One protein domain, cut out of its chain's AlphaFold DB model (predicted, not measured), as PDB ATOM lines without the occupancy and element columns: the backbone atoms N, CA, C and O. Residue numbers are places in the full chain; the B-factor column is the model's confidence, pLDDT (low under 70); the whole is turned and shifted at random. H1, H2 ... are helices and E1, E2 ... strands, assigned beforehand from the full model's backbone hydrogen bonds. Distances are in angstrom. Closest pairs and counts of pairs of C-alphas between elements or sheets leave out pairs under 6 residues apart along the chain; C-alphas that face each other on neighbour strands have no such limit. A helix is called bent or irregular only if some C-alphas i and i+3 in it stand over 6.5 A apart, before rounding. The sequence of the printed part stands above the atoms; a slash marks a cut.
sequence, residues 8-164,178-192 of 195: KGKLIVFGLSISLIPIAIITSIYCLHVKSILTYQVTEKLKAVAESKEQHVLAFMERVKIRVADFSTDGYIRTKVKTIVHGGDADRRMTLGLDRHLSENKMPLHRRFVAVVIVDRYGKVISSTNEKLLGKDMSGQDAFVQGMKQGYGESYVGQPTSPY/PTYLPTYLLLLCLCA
ATOM      1  N   LYS A   8     102.601  16.202  16.847       81.94
ATOM      2  CA  LYS A   8     101.717  15.150  16.312       81.94
ATOM      3  C   LYS A   8     100.249  15.591  16.281       81.94
ATOM      4  O   LYS A   8      99.551  15.319  15.312       81.94
ATOM      5  N   GLY A   9      99.796  16.318  17.306       81.94
ATOM      6  CA  GLY A   9      98.432  16.848  17.374       81.94
ATOM      7  C   GLY A   9      98.166  17.922  16.316       81.94
ATOM      8  O   GLY A   9      97.125  17.894  15.666       81.94
ATOM      9  N   LYS A  10      99.136  18.813  16.070       82.19
ATOM     10  CA  LYS A  10      99.038  19.835  15.011       82.19
ATOM     11  C   LYS A  10      98.934  19.220  13.611       82.19
ATOM     12  O   LYS A  10      98.121  19.685  12.818       82.19
ATOM     13  N   LEU A  11      99.704  18.166  13.323       86.44
ATOM     14  CA  LEU A  11      99.675  17.480  12.026       86.44
ATOM     15  C   LEU A  11      98.320  16.798  11.763       86.44
ATOM     16  O   LEU A  11      97.780  16.903  10.664       86.44
ATOM     17  N   ILE A  12      97.744  16.160  12.791       87.88
ATOM     18  CA  ILE A  12      96.415  15.534  12.710       87.88
ATOM     19  C   ILE A  12      95.339  16.590  12.447       87.88
ATOM     20  O   ILE A  12      94.525  16.418  11.545       87.88
ATOM     21  N   VAL A  13      95.356  17.707  13.185       86.56
ATOM     22  CA  VAL A  13      94.392  18.803  12.987       86.56
ATOM     23  C   VAL A  13      94.506  19.385  11.578       86.56
ATOM     24  O   VAL A  13      93.487  19.630  10.937       86.56
ATOM     25  N   PHE A  14      95.724  19.567  11.068       87.69
ATOM     26  CA  PHE A  14      95.952  20.104   9.729       87.69
ATOM     27  C   PHE A  14      95.416  19.174   8.630       87.69
ATOM     28  O   PHE A  14      94.647  19.617   7.780       87.69
ATOM     29  N   GLY A  15      95.732  17.875   8.694       88.56
ATOM     30  CA  GLY A  15      95.210  16.888   7.741       88.56
ATOM     31  C   GLY A  15      93.682  16.797   7.759       88.56
ATOM     32  O   GLY A  15      93.046  16.799   6.709       88.56
ATOM     33  N   LEU A  16      93.085  16.809   8.953       89.00
ATOM     34  CA  LEU A  16      91.634  16.728   9.130       89.00
ATOM     35  C   LEU A  16      90.930  17.992   8.610       89.00
ATOM     36  O   LEU A  16      89.879  17.903   7.978       89.00
ATOM     37  N   SER A  17      91.546  19.163   8.796       86.75
ATOM     38  CA  SER A  17      91.042  20.439   8.279       86.75
ATOM     39  C   SER A  17      91.053  20.473   6.748       86.75
ATOM     40  O   SER A  17      90.066  20.890   6.144       86.75
ATOM     41  N   ILE A  18      92.121  19.977   6.112       91.62
ATOM     42  CA  ILE A  18      92.234  19.923   4.645       91.62
ATOM     43  C   ILE A  18      91.151  19.037   4.029       91.62
ATOM     44  O   ILE A  18      90.642  19.373   2.965       91.62
ATOM     45  N   SER A  19      90.758  17.939   4.682       91.00
ATOM     46  CA  SER A  19      89.665  17.099   4.180       91.00
ATOM     47  C   SER A  19      88.278  17.652   4.510       91.00
ATOM     48  O   SER A  19      87.379  17.591   3.678       91.00
ATOM     49  N   LEU A  20      88.077  18.192   5.717       92.94
ATOM     50  CA  LEU A  20      86.740  18.530   6.211       92.94
ATOM     51  C   LEU A  20      86.224  19.857   5.644       92.94
ATOM     52  O   LEU A  20      85.038  19.973   5.339       92.94
ATOM     53  N   ILE A  21      87.105  20.850   5.483       93.50
ATOM     54  CA  ILE A  21      86.720  22.187   5.013       93.50
ATOM     55  C   ILE A  21      86.141  22.132   3.587       93.50
ATOM     56  O   ILE A  21      85.033  22.635   3.396       93.50
ATOM     57  N   PRO A  22      86.786  21.490   2.590       94.81
ATOM     58  CA  PRO A  22      86.233  21.407   1.239       94.81
ATOM     59  C   PRO A  22      84.916  20.634   1.184       94.81
ATOM     60  O   PRO A  22      84.004  21.056   0.479       94.81
ATOM     61  N   ILE A  23      84.783  19.550   1.958       95.19
ATOM     62  CA  ILE A  23      83.533  18.782   2.039       95.19
ATOM     63  C   ILE A  23      82.411  19.677   2.564       95.19
ATOM     64  O   ILE A  23      81.370  19.785   1.922       95.19
ATOM     65  N   ALA A  24      82.636  20.384   3.675       94.69
ATOM     66  CA  ALA A  24      81.643  21.292   4.241       94.69
ATOM     67  C   ALA A  24      81.246  22.404   3.255       94.69
ATOM     68  O   ALA A  24      80.061  22.713   3.125       94.69
ATOM     69  N   ILE A  25      82.214  22.969   2.523       95.69
ATOM     70  CA  ILE A  25      81.961  23.996   1.504       95.69
ATOM     71  C   ILE A  25      81.110  23.429   0.360       95.69
ATOM     72  O   ILE A  25      80.078  24.013   0.030       95.69
ATOM     73  N   ILE A  26      81.494  22.285  -0.215       95.75
ATOM     74  CA  ILE A  26      80.772  21.655  -1.332       95.75
ATOM     75  C   ILE A  26      79.354  21.274  -0.904       95.75
ATOM     76  O   ILE A  26      78.396  21.595  -1.605       95.75
ATOM     77  N   THR A  27      79.197  20.639   0.261       96.00
ATOM     78  CA  THR A  27      77.882  20.269   0.798       96.00
ATOM     79  C   THR A  27      77.013  21.498   1.051       96.00
ATOM     80  O   THR A  27      75.826  21.480   0.730       96.00
ATOM     81  N   SER A  28      77.591  22.581   1.580       95.44
ATOM     82  CA  SER A  28      76.871  23.837   1.805       95.44
ATOM     83  C   SER A  28      76.390  24.453   0.489       95.44
ATOM     84  O   SER A  28      75.202  24.742   0.347       95.44
ATOM     85  N   ILE A  29      77.271  24.569  -0.513       96.25
ATOM     86  CA  ILE A  29      76.914  25.088  -1.842       96.25
ATOM     87  C   ILE A  29      75.827  24.222  -2.486       96.25
ATOM     88  O   ILE A  29      74.839  24.755  -2.990       96.25
ATOM     89  N   TYR A  30      75.970  22.896  -2.425       96.62
ATOM     90  CA  TYR A  30      74.982  21.965  -2.961       96.62
ATOM     91  C   TYR A  30      73.616  22.133  -2.283       96.62
ATOM     92  O   TYR A  30      72.599  22.253  -2.964       96.62
ATOM     93  N   CYS A  31      73.584  22.222  -0.951       95.06
ATOM     94  CA  CYS A  31      72.351  22.427  -0.194       95.06
ATOM     95  C   CYS A  31      71.665  23.752  -0.566       95.06
ATOM     96  O   CYS A  31      70.457  23.781  -0.819       95.06
ATOM     97  N   LEU A  32      72.431  24.843  -0.670       93.94
ATOM     98  CA  LEU A  32      71.907  26.149  -1.076       93.94
ATOM     99  C   LEU A  32      71.373  26.134  -2.514       93.94
ATOM    100  O   LEU A  32      70.319  26.715  -2.774       93.94
ATOM    101  N   HIS A  33      72.054  25.436  -3.426       95.50
ATOM    102  CA  HIS A  33      71.640  25.311  -4.822       95.50
ATOM    103  C   HIS A  33      70.362  24.476  -4.980       95.50
ATOM    104  O   HIS A  33      69.431  24.880  -5.670       95.50
ATOM    105  N   VAL A  34      70.258  23.339  -4.285       95.19
ATOM    106  CA  VAL A  34      69.031  22.525  -4.290       95.19
ATOM    107  C   VAL A  34      67.863  23.309  -3.692       95.19
ATOM    108  O   VAL A  34      66.763  23.305  -4.249       95.19
ATOM    109  N   LYS A  35      68.092  24.040  -2.593       95.88
ATOM    110  CA  LYS A  35      67.065  24.887  -1.974       95.88
ATOM    111  C   LYS A  35      66.579  25.975  -2.930       95.88
ATOM    112  O   LYS A  35      65.369  26.197  -3.013       95.88
ATOM    113  N   SER A  36      67.480  26.649  -3.647       93.50
ATOM    114  CA  SER A  36      67.092  27.695  -4.596       93.50
ATOM    115  C   SER A  36      66.317  27.123  -5.786       93.50
ATOM    116  O   SER A  36      65.271  27.676  -6.122       93.50
ATOM    117  N   ILE A  37      66.738  25.979  -6.345       95.06
ATOM    118  CA  ILE A  37      66.019  25.288  -7.430       95.06
ATOM    119  C   ILE A  37      64.600  24.913  -6.997       95.06
ATOM    120  O   ILE A  37      63.642  25.222  -7.703       95.06
ATOM    121  N   LEU A  38      64.446  24.274  -5.834       95.06
ATOM    122  CA  LEU A  38      63.131  23.868  -5.334       95.06
ATOM    123  C   LEU A  38      62.231  25.079  -5.086       95.06
ATOM    124  O   LEU A  38      61.071  25.080  -5.494       95.06
ATOM    125  N   THR A  39      62.769  26.127  -4.457       91.69
ATOM    126  CA  THR A  39      62.017  27.360  -4.184       91.69
ATOM    127  C   THR A  39      61.552  28.009  -5.483       91.69
ATOM    128  O   THR A  39      60.386  28.388  -5.599       91.69
ATOM    129  N   TYR A  40      62.436  28.085  -6.479       93.50
ATOM    130  CA  TYR A  40      62.114  28.619  -7.796       93.50
ATOM    131  C   TYR A  40      61.009  27.803  -8.479       93.50
ATOM    132  O   TYR A  40      59.988  28.362  -8.871       93.50
ATOM    133  N   GLN A  41      61.147  26.475  -8.537       93.25
ATOM    134  CA  GLN A  41      60.155  25.598  -9.167       93.25
ATOM    135  C   GLN A  41      58.780  25.663  -8.495       93.25
ATOM    136  O   GLN A  41      57.757  25.671  -9.179       93.25
ATOM    137  N   VAL A  42      58.737  25.688  -7.160       92.25
ATOM    138  CA  VAL A  42      57.476  25.804  -6.415       92.25
ATOM    139  C   VAL A  42      56.833  27.165  -6.670       92.25
ATOM    140  O   VAL A  42      55.628  27.226  -6.908       92.25
ATOM    141  N   THR A  43      57.626  28.238  -6.688       89.81
ATOM    142  CA  THR A  43      57.127  29.597  -6.939       89.81
ATOM    143  C   THR A  43      56.572  29.737  -8.353       89.81
ATOM    144  O   THR A  43      55.465  30.237  -8.515       89.81
ATOM    145  N   GLU A  44      57.275  29.228  -9.366       92.12
ATOM    146  CA  GLU A  44      56.808  29.253 -10.757       92.12
ATOM    147  C   GLU A  44      55.515  28.450 -10.945       92.12
ATOM    148  O   GLU A  44      54.575  28.920 -11.583       92.12
ATOM    149  N   LYS A  45      55.401  27.265 -10.326       92.19
ATOM    150  CA  LYS A  45      54.152  26.486 -10.360       92.19
ATOM    151  C   LYS A  45      52.999  27.222  -9.679       92.19
ATOM    152  O   LYS A  45      51.897  27.249 -10.219       92.19
ATOM    153  N   LEU A  46      53.238  27.817  -8.509       90.00
ATOM    154  CA  LEU A  46      52.227  28.598  -7.793       90.00
ATOM    155  C   LEU A  46      51.797  29.827  -8.593       90.00
ATOM    156  O   LEU A  46      50.604  30.114  -8.656       90.00
ATOM    157  N   LYS A  47      52.747  30.510  -9.236       90.06
ATOM    158  CA  LYS A  47      52.483  31.631 -10.134       90.06
ATOM    159  C   LYS A  47      51.593  31.200 -11.298       90.06
ATOM    160  O   LYS A  47      50.543  31.799 -11.491       90.06
ATOM    161  N   ALA A  48      51.932  30.108 -11.984       88.12
ATOM    162  CA  ALA A  48      51.117  29.582 -13.078       88.12
ATOM    163  C   ALA A  48      49.690  29.212 -12.626       88.12
ATOM    164  O   ALA A  48      48.717  29.476 -13.335       88.12
ATOM    165  N   VAL A  49      49.531  28.634 -11.427       92.31
ATOM    166  CA  VAL A  49      48.200  28.368 -10.855       92.31
ATOM    167  C   VAL A  49      47.456  29.671 -10.552       92.31
ATOM    168  O   VAL A  49      46.273  29.768 -10.873       92.31
ATOM    169  N   ALA A  50      48.116  30.662  -9.953       85.19
ATOM    170  CA  ALA A  50      47.510  31.952  -9.635       85.19
ATOM    171  C   ALA A  50      47.036  32.681 -10.902       85.19
ATOM    172  O   ALA A  50      45.871  33.069 -10.970       85.19
ATOM    173  N   GLU A  51      47.885  32.761 -11.927       86.50
ATOM    174  CA  GLU A  51      47.563  33.350 -13.232       86.50
ATOM    175  C   GLU A  51      46.400  32.610 -13.908       86.50
ATOM    176  O   GLU A  51      45.452  33.230 -14.387       86.50
ATOM    177  N   SER A  52      46.400  31.272 -13.874       91.25
ATOM    178  CA  SER A  52      45.278  30.474 -14.377       91.25
ATOM    179  C   SER A  52      43.970  30.805 -13.646       91.25
ATOM    180  O   SER A  52      42.923  30.975 -14.277       91.25
ATOM    181  N   LYS A  53      43.994  30.930 -12.312       84.81
ATOM    182  CA  LYS A  53      42.800  31.284 -11.528       84.81
ATOM    183  C   LYS A  53      42.322  32.704 -11.810       84.81
ATOM    184  O   LYS A  53      41.115  32.888 -11.958       84.81
ATOM    185  N   GLU A  54      43.228  33.666 -11.929       83.19
ATOM    186  CA  GLU A  54      42.903  35.037 -12.328       83.19
ATOM    187  C   GLU A  54      42.187  35.053 -13.683       83.19
ATOM    188  O   GLU A  54      41.079  35.580 -13.796       83.19
ATOM    189  N   GLN A  55      42.745  34.366 -14.682       80.75
ATOM    190  CA  GLN A  55      42.133  34.235 -16.005       80.75
ATOM    191  C   GLN A  55      40.744  33.591 -15.944       80.75
ATOM    192  O   GLN A  55      39.816  34.047 -16.613       80.75
ATOM    193  N   HIS A  56      40.559  32.558 -15.116       84.38
ATOM    194  CA  HIS A  56      39.248  31.938 -14.923       84.38
ATOM    195  C   HIS A  56      38.215  32.908 -14.336       84.38
ATOM    196  O   HIS A  56      37.052  32.869 -14.750       84.38
ATOM    197  N   VAL A  57      38.617  33.764 -13.392       81.88
ATOM    198  CA  VAL A  57      37.741  34.784 -12.800       81.88
ATOM    199  C   VAL A  57      37.397  35.851 -13.831       81.88
ATOM    200  O   VAL A  57      36.214  36.132 -14.015       81.88
ATOM    201  N   LEU A  58      38.385  36.379 -14.557       79.88
ATOM    202  CA  LEU A  58      38.167  37.371 -15.616       79.88
ATOM    203  C   LEU A  58      37.231  36.836 -16.706       79.88
ATOM    204  O   LEU A  58      36.239  37.479 -17.043       79.88
ATOM    205  N   ALA A  59      37.468  35.614 -17.188       84.75
ATOM    206  CA  ALA A  59      36.605  34.973 -18.177       84.75
ATOM    207  C   ALA A  59      35.185  34.724 -17.643       84.75
ATOM    208  O   ALA A  59      34.212  34.789 -18.393       84.75
ATOM    209  N   PHE A  60      35.036  34.416 -16.353       83.81
ATOM    210  CA  PHE A  60      33.719  34.305 -15.736       83.81
ATOM    211  C   PHE A  60      33.018  35.668 -15.658       83.81
ATOM    212  O   PHE A  60      31.855  35.738 -16.048       83.81
ATOM    213  N   MET A  61      33.706  36.737 -15.239       80.75
ATOM    214  CA  MET A  61      33.156  38.101 -15.210       80.75
ATOM    215  C   MET A  61      32.710  38.568 -16.597       80.75
ATOM    216  O   MET A  61      31.614  39.104 -16.736       80.75
ATOM    217  N   GLU A  62      33.502  38.306 -17.634       83.00
ATOM    218  CA  GLU A  62      33.162  38.702 -19.003       83.00
ATOM    219  C   GLU A  62      31.906  37.982 -19.514       83.00
ATOM    220  O   GLU A  62      31.002  38.596 -20.077       83.00
ATOM    221  N   ARG A  63      31.761  36.686 -19.208       83.00
ATOM    222  CA  ARG A  63      30.515  35.951 -19.501       83.00
ATOM    223  C   ARG A  63      29.308  36.511 -18.753       83.00
ATOM    224  O   ARG A  63      28.184  36.378 -19.236       83.00
ATOM    225  N   VAL A  64      29.511  37.074 -17.563       79.94
ATOM    226  CA  VAL A  64      28.438  37.733 -16.812       79.94
ATOM    227  C   VAL A  64      28.050  39.050 -17.480       79.94
ATOM    228  O   VAL A  64      26.857  39.279 -17.649       79.94
ATOM    229  N   LYS A  65      29.015  39.859 -17.933       81.25
ATOM    230  CA  LYS A  65      28.755  41.105 -18.675       81.25
ATOM    231  C   LYS A  65      27.919  40.883 -19.931       81.25
ATOM    232  O   LYS A  65      26.858  41.485 -20.066       81.25
ATOM    233  N   ILE A  66      28.356  39.961 -20.793       82.81
ATOM    234  CA  ILE A  66      27.656  39.617 -22.045       82.81
ATOM    235  C   ILE A  66      26.192  39.275 -21.761       82.81
ATOM    236  O   ILE A  66      25.276  39.778 -22.395       82.81
ATOM    237  N   ARG A  67      25.949  38.491 -20.717       81.56
ATOM    238  CA  ARG A  67      24.600  38.079 -20.343       81.56
ATOM    239  C   ARG A  67      23.739  39.197 -19.772       81.56
ATOM    240  O   ARG A  67      22.528  39.192 -19.969       81.56
ATOM    241  N   VAL A  68      24.329  40.128 -19.027       81.62
ATOM    242  CA  VAL A  68      23.605  41.323 -18.575       81.62
ATOM    243  C   VAL A  68      23.164  42.141 -19.787       81.62
ATOM    244  O   VAL A  68      22.025  42.602 -19.807       81.62
ATOM    245  N   ALA A  69      24.010  42.247 -20.816       82.00
ATOM    246  CA  ALA A  69      23.638  42.861 -22.089       82.00
ATOM    247  C   ALA A  69      22.526  42.071 -22.817       82.00
ATOM    248  O   ALA A  69      21.556  42.656 -23.302       82.00
ATOM    249  N   ASP A  70      22.578  40.737 -22.815       83.56
ATOM    250  CA  ASP A  70      21.498  39.904 -23.368       83.56
ATOM    251  C   ASP A  70      20.169  40.098 -22.612       83.56
ATOM    252  O   ASP A  70      19.083  40.036 -23.187       83.56
ATOM    253  N   PHE A  71      20.221  40.329 -21.297       84.81
ATOM    254  CA  PHE A  71      19.022  40.566 -20.489       84.81
ATOM    255  C   PHE A  71      18.475  41.979 -20.694       84.81
ATOM    256  O   PHE A  71      17.258  42.157 -20.720       84.81
ATOM    257  N   SER A  72      19.343  42.980 -20.864       81.19
ATOM    258  CA  SER A  72      18.922  44.365 -21.108       81.19
ATOM    259  C   SER A  72      18.273  44.544 -22.484       81.19
ATOM    260  O   SER A  72      17.405  45.404 -22.651       81.19
ATOM    261  N   THR A  73      18.631  43.693 -23.448       82.69
ATOM    262  CA  THR A  73      18.063  43.676 -24.803       82.69
ATOM    263  C   THR A  73      16.808  42.805 -24.942       82.69
ATOM    264  O   THR A  73      16.144  42.854 -25.979       82.69
ATOM    265  N   ASP A  74      16.414  42.065 -23.899       86.56
ATOM    266  CA  ASP A  74      15.228  41.210 -23.927       86.56
ATOM    267  C   ASP A  74      13.927  42.025 -24.073       86.56
ATOM    268  O   ASP A  74      13.589  42.889 -23.256       86.56
ATOM    269  N   GLY A  75      13.161  41.721 -25.124       86.00
ATOM    270  CA  GLY A  75      11.931  42.443 -25.450       86.00
ATOM    271  C   GLY A  75      10.826  42.306 -24.400       86.00
ATOM    272  O   GLY A  75      10.099  43.274 -24.156       86.00
ATOM    273  N   TYR A  76      10.704  41.149 -23.741       89.56
ATOM    274  CA  TYR A  76       9.717  40.940 -22.682       89.56
ATOM    275  C   TYR A  76      10.081  41.757 -21.440       89.56
ATOM    276  O   TYR A  76       9.225  42.472 -20.913       89.56
ATOM    277  N   ILE A  77      11.354  41.723 -21.023       87.88
ATOM    278  CA  ILE A  77      11.856  42.521 -19.894       87.88
ATOM    279  C   ILE A  77      11.613  44.009 -20.156       87.88
ATOM    280  O   ILE A  77      10.953  44.669 -19.352       87.88
ATOM    281  N   ARG A  78      12.057  44.535 -21.304       84.94
ATOM    282  CA  ARG A  78      11.887  45.957 -21.653       84.94
ATOM    283  C   ARG A  78      10.422  46.383 -21.674       84.94
ATOM    284  O   ARG A  78      10.083  47.437 -21.139       84.94
ATOM    285  N   THR A  79       9.553  45.559 -22.257       85.44
ATOM    286  CA  THR A  79       8.116  45.852 -22.338       85.44
ATOM    287  C   THR A  79       7.493  45.912 -20.948       85.44
ATOM    288  O   THR A  79       6.810  46.883 -20.629       85.44
ATOM    289  N   LYS A  80       7.770  44.922 -20.090       86.62
ATOM    290  CA  LYS A  80       7.237  44.887 -18.721       86.62
ATOM    291  C   LYS A  80       7.773  46.025 -17.863       86.62
ATOM    292  O   LYS A  80       6.986  46.657 -17.167       86.62
ATOM    293  N   VAL A  81       9.064  46.338 -17.960       86.25
ATOM    294  CA  VAL A  81       9.659  47.490 -17.267       86.25
ATOM    295  C   VAL A  81       9.001  48.793 -17.717       86.25
ATOM    296  O   VAL A  81       8.610  49.592 -16.869       86.25
ATOM    297  N   LYS A  82       8.784  48.990 -19.025       82.81
ATOM    298  CA  LYS A  82       8.085  50.176 -19.541       82.81
ATOM    299  C   LYS A  82       6.680  50.298 -18.953       82.81
ATOM    300  O   LYS A  82       6.317  51.382 -18.506       82.81
ATOM    301  N   THR A  83       5.919  49.202 -18.910       81.12
ATOM    302  CA  THR A  83       4.579  49.181 -18.306       81.12
ATOM    303  C   THR A  83       4.614  49.510 -16.814       81.12
ATOM    304  O   THR A  83       3.805  50.312 -16.366       81.12
ATOM    305  N   ILE A  84       5.563  48.948 -16.057       80.12
ATOM    306  CA  ILE A  84       5.704  49.197 -14.613       80.12
ATOM    307  C   ILE A  84       6.043  50.668 -14.336       80.12
ATOM    308  O   ILE A  84       5.468  51.273 -13.437       80.12
ATOM    309  N   VAL A  85       6.949  51.259 -15.120       76.44
ATOM    310  CA  VAL A  85       7.387  52.652 -14.934       76.44
ATOM    311  C   VAL A  85       6.307  53.660 -15.352       76.44
ATOM    312  O   VAL A  85       6.151  54.682 -14.694       76.44
ATOM    313  N   HIS A  86       5.547  53.387 -16.420       73.06
ATOM    314  CA  HIS A  86       4.498  54.298 -16.912       73.06
ATOM    315  C   HIS A  86       3.143  54.113 -16.212       73.06
ATOM    316  O   HIS A  86       2.316  55.018 -16.254       73.06
ATOM    317  N   GLY A  87       2.894  52.945 -15.613       65.50
ATOM    318  CA  GLY A  87       1.586  52.559 -15.083       65.50
ATOM    319  C   GLY A  87       1.163  53.250 -13.786       65.50
ATOM    320  O   GLY A  87      -0.027  53.244 -13.506       65.50
ATOM    321  N   GLY A  88       2.093  53.872 -13.044       59.56
ATOM    322  CA  GLY A  88       1.817  54.520 -11.753       59.56
ATOM    323  C   GLY A  88       1.429  53.512 -10.663       59.56
ATOM    324  O   GLY A  88       0.390  52.875 -10.750       59.56
ATOM    325  N   ASP A  89       2.283  53.381  -9.645       59.00
ATOM    326  CA  ASP A  89       2.320  52.280  -8.670       59.00
ATOM    327  C   ASP A  89       2.331  50.884  -9.310       59.00
ATOM    328  O   ASP A  89       1.373  50.396  -9.902       59.00
ATOM    329  N   ALA A  90       3.477  50.215  -9.173       59.81
ATOM    330  CA  ALA A  90       3.686  48.861  -9.650       59.81
ATOM    331  C   ALA A  90       2.679  47.914  -8.977       59.81
ATOM    332  O   ALA A  90       2.931  47.417  -7.878       59.81
ATOM    333  N   ASP A  91       1.535  47.667  -9.624       67.38
ATOM    334  CA  ASP A  91       0.612  46.621  -9.203       67.38
ATOM    335  C   ASP A  91       1.438  45.343  -9.034       67.38
ATOM    336  O   ASP A  91       2.153  44.918  -9.949       67.38
ATOM    337  N   ARG A  92       1.362  44.726  -7.852       67.00
ATOM    338  CA  ARG A  92       2.086  43.487  -7.545       67.00
ATOM    339  C   ARG A  92       1.816  42.433  -8.622       67.00
ATOM    340  O   ARG A  92       2.693  41.643  -8.954       67.00
ATOM    341  N   ARG A  93       0.627  42.446  -9.230       66.50
ATOM    342  CA  ARG A  93       0.279  41.566 -10.355       66.50
ATOM    343  C   ARG A  93       1.125  41.808 -11.609       66.50
ATOM    344  O   ARG A  93       1.459  40.845 -12.298       66.50
ATOM    345  N   MET A  94       1.499  43.056 -11.894       66.88
ATOM    346  CA  MET A  94       2.380  43.409 -13.011       66.88
ATOM    347  C   MET A  94       3.830  42.986 -12.763       66.88
ATOM    348  O   MET A  94       4.479  42.508 -13.697       66.88
ATOM    349  N   THR A  95       4.324  43.093 -11.523       73.56
ATOM    350  CA  THR A  95       5.695  42.676 -11.176       73.56
ATOM    351  C   THR A  95       5.833  41.156 -11.129       73.56
ATOM    352  O   THR A  95       6.822  40.631 -11.629       73.56
ATOM    353  N   LEU A  96       4.807  40.428 -10.663       81.19
ATOM    354  CA  LEU A  96       4.811  38.959 -10.569       81.19
ATOM    355  C   LEU A  96       5.124  38.264 -11.902       81.19
ATOM    356  O   LEU A  96       5.828  37.255 -11.930       81.19
ATOM    357  N   GLY A  97       4.619  38.795 -13.019       85.94
ATOM    358  CA  GLY A  97       4.905  38.244 -14.347       85.94
ATOM    359  C   GLY A  97       6.355  38.449 -14.796       85.94
ATOM    360  O   GLY A  97       6.867  37.652 -15.584       85.94
ATOM    361  N   LEU A  98       7.016  39.504 -14.313       88.62
ATOM    362  CA  LEU A  98       8.427  39.775 -14.582       88.62
ATOM    363  C   LEU A  98       9.328  38.993 -13.618       88.62
ATOM    364  O   LEU A  98      10.244  38.323 -14.081       88.62
ATOM    365  N   ASP A  99       9.004  38.967 -12.322       89.88
ATOM    366  CA  ASP A  99       9.712  38.185 -11.296       89.88
ATOM    367  C   ASP A  99       9.754  36.694 -11.667       89.88
ATOM    368  O   ASP A  99      10.809  36.048 -11.620       89.88
ATOM    369  N   ARG A 100       8.615  36.155 -12.127       89.31
ATOM    370  CA  ARG A 100       8.521  34.787 -12.643       89.31
ATOM    371  C   ARG A 100       9.361  34.600 -13.898       89.31
ATOM    372  O   ARG A 100      10.104  33.629 -13.985       89.31
ATOM    373  N   HIS A 101       9.290  35.526 -14.854       89.69
ATOM    374  CA  HIS A 101      10.089  35.426 -16.073       89.69
ATOM    375  C   HIS A 101      11.593  35.392 -15.763       89.69
ATOM    376  O   HIS A 101      12.309  34.540 -16.293       89.69
ATOM    377  N   LEU A 102      12.056  36.250 -14.850       88.12
ATOM    378  CA  LEU A 102      13.438  36.236 -14.382       88.12
ATOM    379  C   LEU A 102      13.790  34.899 -13.715       88.12
ATOM    380  O   LEU A 102      14.838  34.334 -14.015       88.12
ATOM    381  N   SER A 103      12.917  34.365 -12.862       87.50
ATOM    382  CA  SER A 103      13.191  33.157 -12.070       87.50
ATOM    383  C   SER A 103      13.102  31.854 -12.867       87.50
ATOM    384  O   SER A 103      13.882  30.940 -12.621       87.50
ATOM    385  N   GLU A 104      12.179  31.759 -13.822       85.88
ATOM    386  CA  GLU A 104      11.903  30.536 -14.589       85.88
ATOM    387  C   GLU A 104      12.626  30.498 -15.940       85.88
ATOM    388  O   GLU A 104      12.969  29.419 -16.411       85.88
ATOM    389  N   ASN A 105      12.896  31.651 -16.565       83.44
ATOM    390  CA  ASN A 105      13.496  31.691 -17.907       83.44
ATOM    391  C   ASN A 105      14.943  32.181 -17.885       83.44
ATOM    392  O   ASN A 105      15.790  31.650 -18.600       83.44
ATOM    393  N   LYS A 106      15.252  33.192 -17.066       81.62
ATOM    394  CA  LYS A 106      16.577  33.834 -17.068       81.62
ATOM    395  C   LYS A 106      17.535  33.234 -16.036       81.62
ATOM    396  O   LYS A 106      18.720  33.073 -16.317       81.62
ATOM    397  N   MET A 107      17.039  32.862 -14.858       74.88
ATOM    398  CA  MET A 107      17.846  32.324 -13.761       74.88
ATOM    399  C   MET A 107      18.303  30.865 -13.964       74.88
ATOM    400  O   MET A 107      19.467  30.585 -13.669       74.88
ATOM    401  N   PRO A 108      17.491  29.925 -14.501       69.62
ATOM    402  CA  PRO A 108      17.895  28.517 -14.611       69.62
ATOM    403  C   PRO A 108      19.026  28.281 -15.607       69.62
ATOM    404  O   PRO A 108      19.801  27.338 -15.446       69.62
ATOM    405  N   LEU A 109      19.191  29.187 -16.576       65.44
ATOM    406  CA  LEU A 109      20.348  29.198 -17.465       65.44
ATOM    407  C   LEU A 109      21.662  29.361 -16.668       65.44
ATOM    408  O   LEU A 109      22.738  29.000 -17.154       65.44
ATOM    409  N   HIS A 110      21.606  29.885 -15.432       63.56
ATOM    410  CA  HIS A 110      22.750  30.416 -14.695       63.56
ATOM    411  C   HIS A 110      22.687  30.132 -13.185       63.56
ATOM    412  O   HIS A 110      22.587  31.043 -12.365       63.56
ATOM    413  N   ARG A 111      22.867  28.859 -12.803       61.38
ATOM    414  CA  ARG A 111      22.856  28.337 -11.410       61.38
ATOM    415  C   ARG A 111      23.818  28.996 -10.396       61.38
ATOM    416  O   ARG A 111      23.903  28.536  -9.265       61.38
ATOM    417  N   ARG A 112      24.585  30.017 -10.785       70.69
ATOM    418  CA  ARG A 112      25.575  30.697  -9.929       70.69
ATOM    419  C   ARG A 112      25.188  32.129  -9.557       70.69
ATOM    420  O   ARG A 112      25.934  32.775  -8.832       70.69
ATOM    421  N   PHE A 113      24.067  32.638 -10.066       73.75
ATOM    422  CA  PHE A 113      23.546  33.938  -9.652       73.75
ATOM    423  C   PHE A 113      22.734  33.796  -8.379       73.75
ATOM    424  O   PHE A 113      21.968  32.849  -8.233       73.75
ATOM    425  N   VAL A 114      22.897  34.752  -7.470       81.00
ATOM    426  CA  VAL A 114      22.122  34.763  -6.225       81.00
ATOM    427  C   VAL A 114      20.860  35.584  -6.349       81.00
ATOM    428  O   VAL A 114      19.839  35.219  -5.774       81.00
ATOM    429  N   ALA A 115      20.909  36.667  -7.114       84.31
ATOM    430  CA  ALA A 115      19.715  37.383  -7.506       84.31
ATOM    431  C   ALA A 115      19.937  38.086  -8.842       84.31
ATOM    432  O   ALA A 115      21.024  38.600  -9.116       84.31
ATOM    433  N   VAL A 116      18.880  38.138  -9.646       86.19
ATOM    434  CA  VAL A 116      18.742  39.129 -10.712       86.19
ATOM    435  C   VAL A 116      17.829  40.219 -10.174       86.19
ATOM    436  O   VAL A 116      16.792  39.917  -9.576       86.19
ATOM    437  N   VAL A 117      18.240  41.475 -10.330       89.00
ATOM    438  CA  VAL A 117      17.530  42.633  -9.793       89.00
ATOM    439  C   VAL A 117      17.356  43.656 -10.909       89.00
ATOM    440  O   VAL A 117      18.316  44.025 -11.585       89.00
ATOM    441  N   ILE A 118      16.124  44.117 -11.098       88.88
ATOM    442  CA  ILE A 118      15.798  45.232 -11.985       88.88
ATOM    443  C   ILE A 118      15.427  46.420 -11.110       88.88
ATOM    444  O   ILE A 118      14.574  46.309 -10.222       88.88
ATOM    445  N   VAL A 119      16.069  47.551 -11.378       88.75
ATOM    446  CA  VAL A 119      15.878  48.803 -10.644       88.75
ATOM    447  C   VAL A 119      15.327  49.883 -11.568       88.75
ATOM    448  O   VAL A 119      15.602  49.887 -12.772       88.75
ATOM    449  N   ASP A 120      14.533  50.792 -11.010       85.62
ATOM    450  CA  ASP A 120      14.100  51.990 -11.724       85.62
ATOM    451  C   ASP A 120      15.220  53.044 -11.813       85.62
ATOM    452  O   ASP A 120      16.327  52.876 -11.296       85.62
ATOM    453  N   ARG A 121      14.918  54.170 -12.469       84.06
ATOM    454  CA  ARG A 121      15.846  55.301 -12.639       84.06
ATOM    455  C   ARG A 121      16.287  55.965 -11.327       84.06
ATOM    456  O   ARG A 121      17.210  56.773 -11.355       84.06
ATOM    457  N   TYR A 122      15.607  55.677 -10.220       85.44
ATOM    458  CA  TYR A 122      15.894  56.206  -8.889       85.44
ATOM    459  C   TYR A 122      16.613  55.180  -8.008       85.44
ATOM    460  O   TYR A 122      16.961  55.505  -6.881       85.44
ATOM    461  N   GLY A 123      16.857  53.964  -8.509       83.50
ATOM    462  CA  GLY A 123      17.532  52.896  -7.777       83.50
ATOM    463  C   GLY A 123      16.596  52.004  -6.967       83.50
ATOM    464  O   GLY A 123      17.072  51.083  -6.306       83.50
ATOM    465  N   LYS A 124      15.275  52.197  -7.031       88.62
ATOM    466  CA  LYS A 124      14.323  51.325  -6.338       88.62
ATOM    467  C   LYS A 124      14.189  50.002  -7.085       88.62
ATOM    468  O   LYS A 124      13.961  49.981  -8.293       88.62
ATOM    469  N   VAL A 125      14.275  48.883  -6.368       88.88
ATOM    470  CA  VAL A 125      14.058  47.553  -6.955       88.88
ATOM    471  C   VAL A 125      12.591  47.369  -7.338       88.88
ATOM    472  O   VAL A 125      11.721  47.306  -6.464       88.88
ATOM    473  N   ILE A 126      12.332  47.210  -8.636       86.94
ATOM    474  CA  ILE A 126      10.988  47.006  -9.199       86.94
ATOM    475  C   ILE A 126      10.682  45.539  -9.524       86.94
ATOM    476  O   ILE A 126       9.516  45.171  -9.623       86.94
ATOM    477  N   SER A 127      11.710  44.702  -9.688       88.75
ATOM    478  CA  SER A 127      11.559  43.262  -9.919       88.75
ATOM    479  C   SER A 127      12.820  42.511  -9.500       88.75
ATOM    480  O   SER A 127      13.934  43.028  -9.627       88.75
ATOM    481  N   SER A 128      12.664  41.297  -8.969       88.75
ATOM    482  CA  SER A 128      13.794  40.465  -8.568       88.75
ATOM    483  C   SER A 128      13.442  38.983  -8.480       88.75
ATOM    484  O   SER A 128      12.328  38.612  -8.133       88.75
ATOM    485  N   THR A 129      14.443  38.127  -8.695       87.38
ATOM    486  CA  THR A 129      14.363  36.695  -8.356       87.38
ATOM    487  C   THR A 129      14.468  36.428  -6.851       87.38
ATOM    488  O   THR A 129      14.251  35.305  -6.405       87.38
ATOM    489  N   ASN A 130      14.816  37.443  -6.052       86.38
ATOM    490  CA  ASN A 130      14.824  37.376  -4.598       86.38
ATOM    491  C   ASN A 130      13.843  38.403  -4.029       86.38
ATOM    492  O   ASN A 130      14.124  39.602  -3.980       86.38
ATOM    493  N   GLU A 131      12.710  37.917  -3.528       85.56
ATOM    494  CA  GLU A 131      11.629  38.756  -3.007       85.56
ATOM    495  C   GLU A 131      12.068  39.682  -1.865       85.56
ATOM    496  O   GLU A 131      11.528  40.776  -1.714       85.56
ATOM    497  N   LYS A 132      13.103  39.303  -1.098       87.75
ATOM    498  CA  LYS A 132      13.649  40.122   0.001       87.75
ATOM    499  C   LYS A 132      14.341  41.399  -0.481       87.75
ATOM    500  O   LYS A 132      14.737  42.222   0.348       87.75
ATOM    501  N   LEU A 133      14.582  41.528  -1.784       84.94
ATOM    502  CA  LEU A 133      15.195  42.704  -2.395       84.94
ATOM    503  C   LEU A 133      14.164  43.663  -2.990       84.94
ATOM    504  O   LEU A 133      14.514  44.809  -3.253       84.94
ATOM    505  N   LEU A 134      12.913  43.235  -3.174       87.25
ATOM    506  CA  LEU A 134      11.871  44.061  -3.781       87.25
ATOM    507  C   LEU A 134      11.630  45.342  -2.974       87.25
ATOM    508  O   LEU A 134      11.532  45.313  -1.748       87.25
ATOM    509  N   GLY A 135      11.542  46.473  -3.675       85.00
ATOM    510  CA  GLY A 135      11.319  47.793  -3.087       85.00
ATOM    511  C   GLY A 135      12.510  48.396  -2.340       85.00
ATOM    512  O   GLY A 135      12.402  49.541  -1.907       85.00
ATOM    513  N   LYS A 136      13.635  47.681  -2.193       89.06
ATOM    514  CA  LYS A 136      14.847  48.248  -1.587       89.06
ATOM    515  C   LYS A 136      15.449  49.327  -2.476       89.06
ATOM    516  O   LYS A 136      15.342  49.266  -3.699       89.06
ATOM    517  N   ASP A 137      16.113  50.278  -1.838       89.56
ATOM    518  CA  ASP A 137      16.884  51.305  -2.516       89.56
ATOM    519  C   ASP A 137      18.313  50.809  -2.790       89.56
ATOM    520  O   ASP A 137      19.023  50.369  -1.882       89.56
ATOM    521  N   MET A 138      18.711  50.855  -4.058       87.31
ATOM    522  CA  MET A 138      20.039  50.511  -4.560       87.31
ATOM    523  C   MET A 138      20.809  51.747  -5.037       87.31
ATOM    524  O   MET A 138      21.933  51.599  -5.514       87.31
ATOM    525  N   SER A 139      20.245  52.952  -4.905       88.31
ATOM    526  CA  SER A 139      20.816  54.200  -5.425       88.31
ATOM    527  C   SER A 139      22.217  54.507  -4.887       88.31
ATOM    528  O   SER A 139      23.061  55.039  -5.605       88.31
ATOM    529  N   GLY A 140      22.489  54.117  -3.638       85.88
ATOM    530  CA  GLY A 140      23.792  54.274  -2.992       85.88
ATOM    531  C   GLY A 140      24.825  53.196  -3.338       85.88
ATOM    532  O   GLY A 140      25.962  53.284  -2.878       85.88
ATOM    533  N   GLN A 141      24.467  52.163  -4.107       82.56
ATOM    534  CA  GLN A 141      25.417  51.119  -4.492       82.56
ATOM    535  C   GLN A 141      26.241  51.543  -5.705       82.56
ATOM    536  O   GLN A 141      25.705  52.037  -6.694       82.56
ATOM    537  N   ASP A 142      27.543  51.254  -5.676       83.69
ATOM    538  CA  ASP A 142      28.449  51.569  -6.786       83.69
ATOM    539  C   ASP A 142      27.985  50.935  -8.111       83.69
ATOM    540  O   ASP A 142      27.988  51.596  -9.145       83.69
ATOM    541  N   ALA A 143      27.442  49.712  -8.075       82.50
ATOM    542  CA  ALA A 143      26.875  49.062  -9.257       82.50
ATOM    543  C   ALA A 143      25.757  49.884  -9.929       82.50
ATOM    544  O   ALA A 143      25.685  49.928 -11.156       82.50
ATOM    545  N   PHE A 144      24.913  50.565  -9.144       85.19
ATOM    546  CA  PHE A 144      23.887  51.462  -9.674       85.19
ATOM    547  C   PHE A 144      24.509  52.754 -10.210       85.19
ATOM    548  O   PHE A 144      24.258  53.131 -11.354       85.19
ATOM    549  N   VAL A 145      25.359  53.405  -9.409       87.38
ATOM    550  CA  VAL A 145      25.983  54.692  -9.753       87.38
ATOM    551  C   VAL A 145      26.816  54.591 -11.028       87.38
ATOM    552  O   VAL A 145      26.717  55.452 -11.900       87.38
ATOM    553  N   GLN A 146      27.638  53.549 -11.159       85.06
ATOM    554  CA  GLN A 146      28.441  53.336 -12.360       85.06
ATOM    555  C   GLN A 146      27.592  52.800 -13.508       85.06
ATOM    556  O   GLN A 146      27.799  53.224 -14.640       85.06
ATOM    557  N   GLY A 147      26.610  51.932 -13.236       84.25
ATOM    558  CA  GLY A 147      25.672  51.439 -14.247       84.25
ATOM    559  C   GLY A 147      24.897  52.564 -14.937       84.25
ATOM    560  O   GLY A 147      24.727  52.534 -16.147       84.25
ATOM    561  N   MET A 148      24.516  53.609 -14.197       83.94
ATOM    562  CA  MET A 148      23.858  54.804 -14.744       83.94
ATOM    563  C   MET A 148      24.753  55.653 -15.659       83.94
ATOM    564  O   MET A 148      24.237  56.472 -16.413       83.94
ATOM    565  N   LYS A 149      26.080  55.480 -15.600       87.75
ATOM    566  CA  LYS A 149      27.031  56.144 -16.508       87.75
ATOM    567  C   LYS A 149      27.286  55.341 -17.785       87.75
ATOM    568  O   LYS A 149      27.928  55.859 -18.693       87.75
ATOM    569  N   GLN A 150      26.852  54.080 -17.833       80.31
ATOM    570  CA  GLN A 150      27.083  53.202 -18.975       80.31
ATOM    571  C   GLN A 150      26.108  53.494 -20.118       80.31
ATOM    572  O   GLN A 150      24.978  53.938 -19.906       80.31
ATOM    573  N   GLY A 151      26.559  53.227 -21.344       76.44
ATOM    574  CA  GLY A 151      25.722  53.289 -22.538       76.44
ATOM    575  C   GLY A 151      24.718  52.133 -22.622       76.44
ATOM    576  O   GLY A 151      24.777  51.159 -21.874       76.44
ATOM    577  N   TYR A 152      23.788  52.221 -23.573       71.12
ATOM    578  CA  TYR A 152      22.857  51.125 -23.849       71.12
ATOM    579  C   TYR A 152      23.611  49.858 -24.284       71.12
ATOM    580  O   TYR A 152      24.433  49.914 -25.193       71.12
ATOM    581  N   GLY A 153      23.306  48.719 -23.657       69.44
ATOM    582  CA  GLY A 153      23.968  47.436 -23.931       69.44
ATOM    583  C   GLY A 153      25.322  47.261 -23.236       69.44
ATOM    584  O   GLY A 153      25.826  46.142 -23.171       69.44
ATOM    585  N   GLU A 154      25.870  48.322 -22.648       77.69
ATOM    586  CA  GLU A 154      27.075  48.249 -21.830       77.69
ATOM    587  C   GLU A 154      26.735  47.759 -20.419       77.69
ATOM    588  O   GLU A 154      25.630  47.953 -19.903       77.69
ATOM    589  N   SER A 155      27.692  47.096 -19.772       80.81
ATOM    590  CA  SER A 155      27.502  46.553 -18.427       80.81
ATOM    591  C   SER A 155      28.685  46.869 -17.529       80.81
ATOM    592  O   SER A 155      29.841  46.916 -17.951       80.81
ATOM    593  N   TYR A 156      28.381  47.072 -16.253       82.00
ATOM    594  CA  TYR A 156      29.374  47.346 -15.234       82.00
ATOM    595  C   TYR A 156      29.443  46.188 -14.241       82.00
ATOM    596  O   TYR A 156      28.421  45.675 -13.785       82.00
ATOM    597  N   VAL A 157      30.666  45.793 -13.897       81.00
ATOM    598  CA  VAL A 157      30.935  44.844 -12.818       81.00
ATOM    599  C   VAL A 157      31.578  45.636 -11.693       81.00
ATOM    600  O   VAL A 157      32.709  46.100 -11.836       81.00
ATOM    601  N   GLY A 158      30.839  45.797 -10.595       70.94
ATOM    602  CA  GLY A 158      31.348  46.444  -9.390       70.94
ATOM    603  C   GLY A 158      32.552  45.706  -8.832       70.94
ATOM    604  O   GLY A 158      32.618  44.473  -8.867       70.94
ATOM    605  N   GLN A 159      33.505  46.465  -8.300       65.25
ATOM    606  CA  GLN A 159      34.555  45.863  -7.493       65.25
ATOM    607  C   GLN A 159      33.930  45.274  -6.220       65.25
ATOM    608  O   GLN A 159      33.005  45.868  -5.661       65.25
ATOM    609  N   PRO A 160      34.406  44.112  -5.742       57.66
ATOM    610  CA  PRO A 160      33.927  43.547  -4.490       57.66
ATOM    611  C   PRO A 160      34.215  44.534  -3.352       57.66
ATOM    612  O   PRO A 160      35.362  44.723  -2.951       57.66
ATOM    613  N   THR A 161      33.172  45.175  -2.824       49.34
ATOM    614  CA  THR A 161      33.256  46.073  -1.671       49.34
ATOM    615  C   THR A 161      33.401  45.246  -0.397       49.34
ATOM    616  O   THR A 161      32.454  45.023   0.351       49.34
ATOM    617  N   SER A 162      34.617  44.760  -0.146       40.47
ATOM    618  CA  SER A 162      35.008  44.258   1.169       40.47
ATOM    619  C   SER A 162      35.916  45.285   1.851       40.47
ATOM    620  O   SER A 162      36.981  45.586   1.308       40.47
ATOM    621  N   PRO A 163      35.581  45.776   3.060       39.88
ATOM    622  CA  PRO A 163      36.494  46.588   3.873       39.88
ATOM    623  C   PRO A 163      37.737  45.805   4.350       39.88
ATOM    624  O   PRO A 163      38.611  46.375   4.995       39.88
ATOM    625  N   TYR A 164      37.838  44.513   4.011       36.22
ATOM    626  CA  TYR A 164      38.943  43.615   4.347       36.22
ATOM    627  C   TYR A 164      39.790  43.204   3.138       36.22
ATOM    628  O   TYR A 164      40.432  42.156   3.178       36.22
ATOM    629  N   PRO A 178      42.020  30.188  -3.152       47.31
ATOM    630  CA  PRO A 178      41.076  29.080  -3.355       47.31
ATOM    631  C   PRO A 178      39.868  29.099  -2.410       47.31
ATOM    632  O   PRO A 178      38.818  28.560  -2.752       47.31
ATOM    633  N   THR A 179      40.014  29.691  -1.223       39.34
ATOM    634  CA  THR A 179      39.079  29.497  -0.102       39.34
ATOM    635  C   THR A 179      38.007  30.578   0.003       39.34
ATOM    636  O   THR A 179      36.968  30.336   0.607       39.34
ATOM    637  N   TYR A 180      38.224  31.755  -0.591       32.03
ATOM    638  CA  TYR A 180      37.379  32.931  -0.340       32.03
ATOM    639  C   TYR A 180      36.549  33.393  -1.541       32.03
ATOM    640  O   TYR A 180      35.547  34.074  -1.365       32.03
ATOM    641  N   LEU A 181      36.904  33.002  -2.764       39.78
ATOM    642  CA  LEU A 181      36.213  33.466  -3.971       39.78
ATOM    643  C   LEU A 181      34.775  32.925  -4.184       39.78
ATOM    644  O   LEU A 181      33.987  33.630  -4.815       39.78
ATOM    645  N   PRO A 182      34.362  31.747  -3.659       36.91
ATOM    646  CA  PRO A 182      32.979  31.277  -3.801       36.91
ATOM    647  C   PRO A 182      31.946  32.099  -3.012       36.91
ATOM    648  O   PRO A 182      30.751  31.972  -3.272       36.91
ATOM    649  N   THR A 183      32.384  32.916  -2.049       32.34
ATOM    650  CA  THR A 183      31.509  33.500  -1.019       32.34
ATOM    651  C   THR A 183      31.010  34.917  -1.341       32.34
ATOM    652  O   THR A 183      30.082  35.385  -0.691       32.34
ATOM    653  N   TYR A 184      31.553  35.593  -2.363       32.19
ATOM    654  CA  TYR A 184      31.294  37.024  -2.634       32.19
ATOM    655  C   TYR A 184      30.569  37.283  -3.967       32.19
ATOM    656  O   TYR A 184      30.911  38.151  -4.758       32.19
ATOM    657  N   LEU A 185      29.587  36.440  -4.253       36.34
ATOM    658  CA  LEU A 185      28.207  36.846  -4.504       36.34
ATOM    659  C   LEU A 185      27.951  38.204  -5.222       36.34
ATOM    660  O   LEU A 185      27.803  39.253  -4.601       36.34
ATOM    661  N   LEU A 186      27.810  38.120  -6.552       36.72
ATOM    662  CA  LEU A 186      27.381  39.163  -7.498       36.72
ATOM    663  C   LEU A 186      25.915  39.596  -7.290       36.72
ATOM    664  O   LEU A 186      25.006  38.770  -7.420       36.72
ATOM    665  N   LEU A 187      25.685  40.896  -7.080       39.47
ATOM    666  CA  LEU A 187      24.380  41.543  -7.249       39.47
ATOM    667  C   LEU A 187      24.338  42.177  -8.652       39.47
ATOM    668  O   LEU A 187      25.092  43.102  -8.939       39.47
ATOM    669  N   LEU A 188      23.497  41.654  -9.545       46.56
ATOM    670  CA  LEU A 188      23.297  42.221 -10.880       46.56
ATOM    671  C   LEU A 188      22.181  43.268 -10.827       46.56
ATOM    672  O   LEU A 188      21.011  42.896 -10.752       46.56
ATOM    673  N   CYS A 189      22.549  44.550 -10.871       41.66
ATOM    674  CA  CYS A 189      21.616  45.657 -11.087       41.66
ATOM    675  C   CYS A 189      21.471  45.915 -12.591       41.66
ATOM    676  O   CYS A 189      22.364  46.475 -13.222       41.66
ATOM    677  N   LEU A 190      20.337  45.521 -13.169       46.25
ATOM    678  CA  LEU A 190      19.914  46.000 -14.483       46.25
ATOM    679  C   LEU A 190      19.317  47.402 -14.301       46.25
ATOM    680  O   LEU A 190      18.161  47.532 -13.892       46.25
ATOM    681  N   CYS A 191      20.108  48.444 -14.570       36.97
ATOM    682  CA  CYS A 191      19.600  49.812 -14.647       36.97
ATOM    683  C   CYS A 191      18.783  49.971 -15.933       36.97
ATOM    684  O   CYS A 191      19.300  49.816 -17.039       36.97
ATOM    685  N   ALA A 192      17.497  50.283 -15.793       35.97
ATOM    686  CA  ALA A 192      16.617  50.566 -16.916       35.97
ATOM    687  C   ALA A 192      16.916  51.957 -17.503       35.97
ATOM    688  O   ALA A 192      16.192  52.917 -17.247       35.97
TER     689      ALA A 192
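What this domain is: This is residues 8 to 164 and 178 to 192 of the 195 residues of an uncharacterized protein of Candidatus Jettenia caeni (UniProt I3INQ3). One very long helix, H1, forms an arm whose residues 8 to 49 stick out from a small head. In the head, a three-stranded sheet has the far end of H1 and the helical hairpin H2 and H3 packed on it, with the short helix H4 over the opposite face from H3. The printed part has 172 residues with five named helices and three named strands in the order H1 H2 H3 E1 E2 H4 H5 E3; the sheet, E2 E1 E3, is mixed, and the class is mostly helix. The whole is extended, with a radius of gyration of the C-alphas of 30.3 A and spans of 111 by 28 by 27 A.

Where its parts are: Find C-alpha 8 at (101.717, 15.150, 16.312); from there H1, residues 8 to 72, runs 95.4 A. Next come H2, residues 75 to 86, 16.4 A, and H3, residues 92 to 106, 19.8 A. Then read E1, residues 115 to 119, E2, residues 125 to 128, H4, residues 142 to 147, and H5, residues 178 to 183, irregular with C-alphas 179 and 182 7.4 A apart. E3, residues 187 to 191, ends at C-alpha 191, (19.600, 49.812, -14.647).

How they stand to each other: Look at inner strand E1: E2 is antiparallel in a hairpin, N 118 to O 127 at 2.9 A, and E3 parallel, N 190 to O 117 at 3.0 A, both within hydrogen-bond range. H3 is on the sheet at a height of 7.4 A, its closest C-alphas to E2 being Asp 99 and Ser 128, 5.4 A. H4 is on the opposite face, over E3. H2 and H3 touch, closest C-alphas Lys 80 and Leu 98, 6.7 A, through residues 94 to 98 of H3 alone. Every O i to N i+4 pair is within range in H2 and H4, against 59 of 61 in H1, 9 of 11 in H3 and 0 of 2 in H5, where 1 of 3 O i to N i+3 pairs is.

The domain as a whole: The C-alphas of Lys 8 and Gly 87 are farthest apart, 111.4 A. Residues 165 to 177 are not printed, a gap of 16.6 A between C-alphas 164 and 178. The link from E2 to H4 is long. The model's pLDDT is under 70 at 34 residues, among them 178 to 192.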